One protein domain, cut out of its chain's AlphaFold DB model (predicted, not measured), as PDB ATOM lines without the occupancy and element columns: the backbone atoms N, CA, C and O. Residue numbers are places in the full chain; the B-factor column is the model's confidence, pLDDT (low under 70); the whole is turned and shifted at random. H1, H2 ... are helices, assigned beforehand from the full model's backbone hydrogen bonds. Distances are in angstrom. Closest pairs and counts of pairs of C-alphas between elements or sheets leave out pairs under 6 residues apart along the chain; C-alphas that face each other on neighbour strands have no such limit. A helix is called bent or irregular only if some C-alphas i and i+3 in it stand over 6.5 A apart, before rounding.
ATOM      1  N   SER A  61     145.116  88.688 161.157       91.06
ATOM      2  CA  SER A  61     144.715  88.390 159.778       91.06
ATOM      3  C   SER A  61     144.271  89.660 159.055       91.06
ATOM      4  O   SER A  61     144.863  90.023 158.043       91.06
ATOM      5  N   ILE A  62     143.322  90.388 159.642       92.44
ATOM      6  CA  ILE A  62     142.777  91.630 159.083       92.44
ATOM      7  C   ILE A  62     143.851  92.711 159.022       92.44
ATOM      8  O   ILE A  62     143.976  93.396 158.016       92.44
ATOM      9  N   ARG A  63     144.703  92.830 160.050       93.06
ATOM     10  CA  ARG A  63     145.835  93.769 160.022       93.06
ATOM     11  C   ARG A  63     146.759  93.519 158.825       93.06
ATOM     12  O   ARG A  63     147.208  94.472 158.198       93.06
ATOM     13  N   LYS A  64     147.072  92.253 158.526       95.12
ATOM     14  CA  LYS A  64     147.924  91.890 157.381       95.12
ATOM     15  C   LYS A  64     147.252  92.229 156.057       95.12
ATOM     16  O   LYS A  64     147.911  92.773 155.180       95.12
ATOM     17  N   GLU A  65     145.968  91.920 155.927       94.88
ATOM     18  CA  GLU A  65     145.196  92.237 154.728       94.88
ATOM     19  C   GLU A  65     145.122  93.749 154.502       94.88
ATOM     20  O   GLU A  65     145.449  94.230 153.425       94.88
ATOM     21  N   LEU A  66     144.849  94.515 155.558       95.44
ATOM     22  CA  LEU A  66     144.828  95.974 155.532       95.44
ATOM     23  C   LEU A  66     146.181  96.572 155.095       95.44
ATOM     24  O   LEU A  66     146.221  97.514 154.303       95.44
ATOM     25  N   ASP A  67     147.297  96.006 155.571       95.81
ATOM     26  CA  ASP A  67     148.649  96.403 155.159       95.81
ATOM     27  C   ASP A  67     148.935  96.089 153.676       95.81
ATOM     28  O   ASP A  67     149.615  96.878 153.016       95.81
ATOM     29  N   LEU A  68     148.441  94.960 153.153       97.69
ATOM     30  CA  LEU A  68     148.591  94.578 151.743       97.69
ATOM     31  C   LEU A  68     147.757  95.476 150.828       97.69
ATOM     32  O   LEU A  68     148.293  96.022 149.865       97.69
ATOM     33  N   THR A  69     146.489  95.702 151.174       97.44
ATOM     34  CA  THR A  69     145.585  96.584 150.427       97.44
ATOM     35  C   THR A  69     146.135  98.006 150.352       97.44
ATOM     36  O   THR A  69     146.094  98.632 149.293       97.44
ATOM     37  N   TYR A  70     146.731  98.512 151.438       97.50
ATOM     38  CA  TYR A  70     147.424  99.800 151.402       97.50
ATOM     39  C   TYR A  70     148.587  99.808 150.405       97.50
ATOM     40  O   TYR A  70     148.727 100.762 149.643       97.50
ATOM     41  N   GLN A  71     149.438  98.776 150.407       97.25
ATOM     42  CA  GLN A  71     150.588  98.710 149.497       97.25
ATOM     43  C   GLN A  71     150.147  98.686 148.034       97.25
ATOM     44  O   GLN A  71     150.738  99.380 147.208       97.25
ATOM     45  N   GLU A  72     149.100  97.924 147.726       96.88
ATOM     46  CA  GLU A  72     148.527  97.854 146.386       96.88
ATOM     47  C   GLU A  72     147.950  99.205 145.952       96.88
ATOM     48  O   GLU A  72     148.330  99.731 144.905       96.88
ATOM     49  N   MET A  73     147.109  99.817 146.790       96.31
ATOM     50  CA  MET A  73     146.506 101.118 146.500       96.31
ATOM     51  C   MET A  73     147.563 102.224 146.379       96.31
ATOM     52  O   MET A  73     147.485 103.060 145.478       96.31
ATOM     53  N   SER A  74     148.572 102.231 147.253       95.81
ATOM     54  CA  SER A  74     149.684 103.188 147.209       95.81
ATOM     55  C   SER A  74     150.499 103.037 145.922       95.81
ATOM     56  O   SER A  74     150.823 104.034 145.277       95.81
ATOM     57  N   LEU A  75     150.777 101.803 145.488       96.75
ATOM     58  CA  LEU A  75     151.446 101.561 144.210       96.75
ATOM     59  C   LEU A  75     150.608 102.023 143.014       96.75
ATOM     60  O   LEU A  75     151.152 102.668 142.115       96.75
ATOM     61  N   ASP A  76     149.313 101.706 142.992       96.31
ATOM     62  CA  ASP A  76     148.412 102.089 141.903       96.31
ATOM     63  C   ASP A  76     148.294 103.614 141.779       96.31
ATOM     64  O   ASP A  76     148.550 104.183 140.714       96.31
ATOM     65  N   THR A  77     147.990 104.288 142.889       94.69
ATOM     66  CA  THR A  77     147.837 105.751 142.946       94.69
ATOM     67  C   THR A  77     149.118 106.477 142.557       94.69
ATOM     68  O   THR A  77     149.072 107.410 141.751       94.69
ATOM     69  N   LYS A  78     150.274 105.993 143.016       93.81
ATOM     70  CA  LYS A  78     151.569 106.563 142.645       93.81
ATOM     71  C   LYS A  78     151.887 106.372 141.165       93.81
ATOM     72  O   LYS A  78     152.377 107.296 140.522       93.81
ATOM     73  N   ARG A  79     151.617 105.186 140.610       94.88
ATOM     74  CA  ARG A  79     151.949 104.861 139.215       94.88
ATOM     75  C   ARG A  79     151.021 105.540 138.213       94.88
ATOM     76  O   ARG A  79     151.487 105.991 137.172       94.88
ATOM     77  N   ASN A  80     149.725 105.556 138.503       95.69
ATOM     78  CA  ASN A  80     148.695 105.920 137.532       95.69
ATOM     79  C   ASN A  80     148.156 107.338 137.730       95.69
ATOM     80  O   ASN A  80     147.570 107.893 136.803       95.69
ATOM     81  N   ARG A  81     148.319 107.913 138.927       91.44
ATOM     82  CA  ARG A  81     147.751 109.223 139.278       91.44
ATOM     83  C   ARG A  81     148.773 110.214 139.832       91.44
ATOM     84  O   ARG A  81     148.396 111.356 140.054       91.44
ATOM     85  N   GLU A  82     150.025 109.797 140.045       92.19
ATOM     86  CA  GLU A  82     151.082 110.617 140.664       92.19
ATOM     87  C   GLU A  82     150.691 111.152 142.059       92.19
ATOM     88  O   GLU A  82     151.192 112.170 142.526       92.19
ATOM     89  N   ILE A  83     149.786 110.446 142.748       92.44
ATOM     90  CA  ILE A  83     149.340 110.782 144.103       92.44
ATOM     91  C   ILE A  83     150.059 109.861 145.083       92.44
ATOM     92  O   ILE A  83     150.030 108.642 144.921       92.44
ATOM     93  N   ASP A  84     150.672 110.448 146.109       92.56
ATOM     94  CA  ASP A  84     151.222 109.705 147.242       92.56
ATOM     95  C   ASP A  84     150.229 109.745 148.410       92.56
ATOM     96  O   ASP A  84     149.815 110.823 148.840       92.56
ATOM     97  N   ILE A  85     149.826 108.570 148.895       93.81
ATOM     98  CA  ILE A  85     148.848 108.423 149.980       93.81
ATOM     99  C   ILE A  85     149.510 107.874 151.243       93.81
ATOM    100  O   ILE A  85     150.322 106.945 151.218       93.81
ATOM    101  N   THR A  86     149.106 108.404 152.388       93.00
ATOM    102  CA  THR A  86     149.603 108.002 153.702       93.00
ATOM    103  C   THR A  86     148.613 107.087 154.416       93.00
ATOM    104  O   THR A  86     147.395 107.206 154.268       93.00
ATOM    105  N   LYS A  87     149.138 106.168 155.239       91.44
ATOM    106  CA  LYS A  87     148.305 105.225 156.004       91.44
ATOM    107  C   LYS A  87     147.320 105.934 156.934       91.44
ATOM    108  O   LYS A  87     146.130 105.645 156.904       91.44
ATOM    109  N   LEU A  88     147.838 106.843 157.761       89.25
ATOM    110  CA  LEU A  88     147.091 107.429 158.876       89.25
ATOM    111  C   LEU A  88     146.105 108.509 158.428       89.25
ATOM    112  O   LEU A  88     145.003 108.559 158.960       89.25
ATOM    113  N   ARG A  89     146.486 109.353 157.462       87.94
ATOM    114  CA  ARG A  89     145.657 110.492 157.048       87.94
ATOM    115  C   ARG A  89     144.669 110.142 155.945       87.94
ATOM    116  O   ARG A  89     143.577 110.690 155.926       87.94
ATOM    117  N   ASP A  90     145.055 109.261 155.025       92.69
ATOM    118  CA  ASP A  90     144.290 109.059 153.794       92.69
ATOM    119  C   ASP A  90     143.645 107.663 153.769       92.69
ATOM    120  O   ASP A  90     142.435 107.532 153.601       92.69
ATOM    121  N   PHE A  91     144.428 106.604 153.996       95.12
ATOM    122  CA  PHE A  91     143.955 105.230 153.816       95.12
ATOM    123  C   PHE A  91     143.020 104.727 154.928       95.12
ATOM    124  O   PHE A  91     141.933 104.242 154.624       95.12
ATOM    125  N   TYR A  92     143.401 104.823 156.209       93.00
ATOM    126  CA  TYR A  92     142.540 104.323 157.290       93.00
ATOM    127  C   TYR A  92     141.198 105.059 157.377       93.00
ATOM    128  O   TYR A  92     140.180 104.371 157.467       93.00
ATOM    129  N   PRO A  93     141.141 106.403 157.278       92.62
ATOM    130  CA  PRO A  93     139.861 107.103 157.246       92.62
ATOM    131  C   PRO A  93     138.977 106.669 156.072       92.62
ATOM    132  O   PRO A  93     137.777 106.481 156.258       92.62
ATOM    133  N   LEU A  94     139.558 106.432 154.888       95.31
ATOM    134  CA  LEU A  94     138.818 105.938 153.724       95.31
ATOM    135  C   LEU A  94     138.216 104.548 153.971       95.31
ATOM    136  O   LEU A  94     137.040 104.329 153.692       95.31
ATOM    137  N   VAL A  95     139.001 103.614 154.517       95.50
ATOM    138  CA  VAL A  95     138.517 102.260 154.833       95.50
ATOM    139  C   VAL A  95     137.394 102.304 155.868       95.50
ATOM    140  O   VAL A  95     136.398 101.602 155.714       95.50
ATOM    141  N   ILE A  96     137.524 103.144 156.899       93.94
ATOM    142  CA  ILE A  96     136.487 103.308 157.927       93.94
ATOM    143  C   ILE A  96     135.208 103.883 157.310       93.94
ATOM    144  O   ILE A  96     134.130 103.374 157.593       93.94
ATOM    145  N   MET A  97     135.316 104.892 156.442       96.06
ATOM    146  CA  MET A  97     134.164 105.496 155.765       96.06
ATOM    147  C   MET A  97     133.387 104.469 154.929       96.06
ATOM    148  O   MET A  97     132.175 104.354 155.088       96.06
ATOM    149  N   LEU A  98     134.089 103.671 154.118       95.94
ATOM    150  CA  LEU A  98     133.483 102.590 153.329       95.94
ATOM    151  C   LEU A  98     132.886 101.488 154.219       95.94
ATOM    152  O   LEU A  98     131.846 100.915 153.906       95.94
ATOM    153  N   GLY A  99     133.538 101.184 155.344       94.00
ATOM    154  CA  GLY A  99     133.027 100.232 156.326       94.00
ATOM    155  C   GLY A  99     131.727 100.703 156.980       94.00
ATOM    156  O   GLY A  99     130.807  99.907 157.131       94.00
ATOM    157  N   LEU A 100     131.631 101.989 157.333       95.44
ATOM    158  CA  LEU A 100     130.421 102.580 157.913       95.44
ATOM    159  C   LEU A 100     129.250 102.556 156.928       95.44
ATOM    160  O   LEU A 100     128.154 102.170 157.323       95.44
ATOM    161  N   GLU A 101     129.497 102.888 155.659       95.25
ATOM    162  CA  GLU A 101     128.501 102.777 154.586       95.25
ATOM    163  C   GLU A 101     127.974 101.337 154.481       95.25
ATOM    164  O   GLU A 101     126.769 101.098 154.528       95.25
ATOM    165  N   ARG A 102     128.872 100.343 154.473       94.38
ATOM    166  CA  ARG A 102     128.466  98.932 154.400       94.38
ATOM    167  C   ARG A 102     127.693  98.456 155.633       94.38
ATOM    168  O   ARG A 102     126.865  97.554 155.502       94.38
ATOM    169  N   VAL A 103     127.983  99.013 156.810       94.69
ATOM    170  CA  VAL A 103     127.260  98.711 158.055       94.69
ATOM    171  C   VAL A 103     125.858  99.316 158.040       94.69
ATOM    172  O   VAL A 103     124.936  98.668 158.521       94.69
ATOM    173  N   GLU A 104     125.680 100.515 157.482       93.88
ATOM    174  CA  GLU A 104     124.363 101.150 157.332       93.88
ATOM    175  C   GLU A 104     123.444 100.355 156.392       93.88
ATOM    176  O   GLU A 104     122.242 100.253 156.634       93.88
ATOM    177  N   GLU A 105     124.014  99.750 155.349       94.94
ATOM    178  CA  GLU A 105     123.280  98.920 154.390       94.94
ATOM    179  C   GLU A 105     123.014  97.484 154.873       94.94
ATOM    180  O   GLU A 105     122.130  96.811 154.340       94.94
ATOM    181  N   ALA A 106     123.783  96.989 155.847       95.44
ATOM    182  CA  ALA A 106     123.681  95.616 156.332       95.44
ATOM    183  C   ALA A 106     122.464  95.414 157.242       95.44
ATOM    184  O   ALA A 106     122.159  96.243 158.102       95.44
ATOM    185  N   ASP A 107     121.818  94.252 157.136       96.06
ATOM    186  CA  ASP A 107     120.861  93.830 158.154       96.06
ATOM    187  C   ASP A 107     121.558  93.247 159.399       96.06
ATOM    188  O   ASP A 107     122.770  93.017 159.450       96.06
ATOM    189  N   THR A 108     120.773  93.030 160.456       95.75
ATOM    190  CA  THR A 108     121.298  92.538 161.736       95.75
ATOM    191  C   THR A 108     121.899  91.135 161.629       95.75
ATOM    192  O   THR A 108     122.884  90.855 162.310       95.75
ATOM    193  N   ASP A 109     121.346  90.262 160.788       96.62
ATOM    194  CA  ASP A 109     121.817  88.883 160.663       96.62
ATOM    195  C   ASP A 109     123.164  88.839 159.924       96.62
ATOM    196  O   ASP A 109     124.079  88.127 160.350       96.62
ATOM    197  N   GLU A 110     123.333  89.662 158.882       94.81
ATOM    198  CA  GLU A 110     124.614  89.860 158.195       94.81
ATOM    199  C   GLU A 110     125.701  90.366 159.152       94.81
ATOM    200  O   GLU A 110     126.804  89.811 159.199       94.81
ATOM    201  N   LEU A 111     125.396  91.393 159.952       94.19
ATOM    202  CA  LEU A 111     126.351  91.963 160.908       94.19
ATOM    203  C   LEU A 111     126.764  90.954 161.984       94.19
ATOM    204  O   LEU A 111     127.939  90.890 162.355       94.19
ATOM    205  N   LEU A 112     125.823  90.144 162.476       94.94
ATOM    206  CA  LEU A 112     126.120  89.096 163.451       94.94
ATOM    207  C   LEU A 112     127.004  88.000 162.854       94.94
ATOM    208  O   LEU A 112     127.938  87.559 163.524       94.94
ATOM    209  N   ALA A 113     126.768  87.594 161.604       93.62
ATOM    210  CA  ALA A 113     127.623  86.626 160.923       93.62
ATOM    211  C   ALA A 113     129.071  87.138 160.804       93.62
ATOM    212  O   ALA A 113     130.007  86.433 161.186       93.62
ATOM    213  N   LEU A 114     129.252  88.394 160.380       90.44
ATOM    214  CA  LEU A 114     130.569  89.037 160.297       90.44
ATOM    215  C   LEU A 114     131.259  89.130 161.665       90.44
ATOM    216  O   LEU A 114     132.463  88.892 161.779       90.44
ATOM    217  N   LEU A 115     130.505  89.448 162.719       91.19
ATOM    218  CA  LEU A 115     131.038  89.500 164.077       91.19
ATOM    219  C   LEU A 115     131.528  88.123 164.549       91.19
ATOM    220  O   LEU A 115     132.580  88.035 165.182       91.19
ATOM    221  N   MET A 116     130.796  87.050 164.236       91.25
ATOM    222  CA  MET A 116     131.210  85.687 164.583       91.25
ATOM    223  C   MET A 116     132.515  85.299 163.881       91.25
ATOM    224  O   MET A 116     133.394  84.722 164.524       91.25
ATOM    225  N   ASP A 117     132.681  85.683 162.616       86.69
ATOM    226  CA  ASP A 117     133.915  85.448 161.860       86.69
ATOM    227  C   ASP A 117     135.114  86.228 162.422       86.69
ATOM    228  O   ASP A 117     136.236  85.726 162.405       86.69
ATOM    229  N   LEU A 118     134.892  87.416 162.998       83.75
ATOM    230  CA  LEU A 118     135.943  88.218 163.642       83.75
ATOM    231  C   LEU A 118     136.533  87.550 164.896       83.75
ATOM    232  O   LEU A 118     137.672  87.821 165.283       83.75
ATOM    233  N   THR A 119     135.732  86.719 165.564       73.25
ATOM    234  CA  THR A 119     136.083  86.054 166.832       73.25
ATOM    235  C   THR A 119     136.652  84.646 166.658       73.25
ATOM    236  O   THR A 119     136.934  83.975 167.654       73.25
ATOM    237  N   ARG A 120     136.818  84.200 165.410       62.12
ATOM    238  CA  ARG A 120     137.259  82.855 165.040       62.12
ATOM    239  C   ARG A 120     138.739  82.805 164.667       62.12
ATOM    240  O   ARG A 120     139.360  81.767 164.992       62.12
TER     241      ARG A 120
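This is residues 61 to 120 of the 120 residues of an uncharacterized protein of Candidatus Halobonum tyrrellensis G22 (UniProt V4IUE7). The model is an open, loose frame of three helices round a hollow: from beside the middle of H1 the second helix, H2, runs away at a steep angle, and H3 folds back from the far end of H2 toward the first residues of H1. The frame stays open between its two ends, where the C-alphas of Ser 61 and Arg 120 are 10.7 A apart, and its helices come near one another at few points. The printed part has 60 residues with three named helices, in the order H1, H2, H3, and no named strand; the class is all helix. The whole is loose, with a radius of gyration of the C-alphas of 14.3 A, and elongated, with spans of 42 by 23 by 18 A.

Find C-alpha 61 at (144.715, 88.390, 159.778); from there H1, residues 61 to 81, runs 29.4 A to C-alpha 81 at (147.751, 109.223, 139.278). It is the longest helix, with 21 residues. Residues 82 to 86 then lead you to H2, residues 87 to 105, which is 25.9 A from first to last C-alpha. Look at C-alphas 89 and 92, 6.9 A apart: H2 is irregular there, but only just. After residues 106 and 107 you reach H3, residues 108 to 118, 15.4 A long, whose last C-alpha is at (135.943, 88.218, 163.642).

Begin at Tyr 70 in H1 and Phe 91 in H2, the closest C-alphas of these two helices, 6.9 A apart. H1 and H2 are close but not clearly touching, with 2 pairs of C-alphas within 8 A. They run opposite ways at a steep tilt of 68 degrees, only just short of about perpendicular. Go on to Val 103 and Leu 111, the closest C-alphas of H2 and H3, 7.4 A apart. H2 and H3 are also close but not clearly touching, and they run opposite ways at a steep tilt of 40 degrees. H1 and H3 are apart. In H1 and H3 every O i to N i+4 pair is within hydrogen-bond range, and in H2 12 of 15 are.

The two C-alphas farthest apart are those of Glu 82 and Asp 109, at 41.6 A. Residues 96 to 101 of H2 stand free, as do residues 104 to 110, of which 108 to 110 belong to H3, and residues 112 to 117 of H3. The links from H1 to H2 and from H2 to H3 are both tight, and the printed part has no cut. The mean pLDDT of the printed part is 93.1, and residue 120, the chain's last, is the one printed residue under 70.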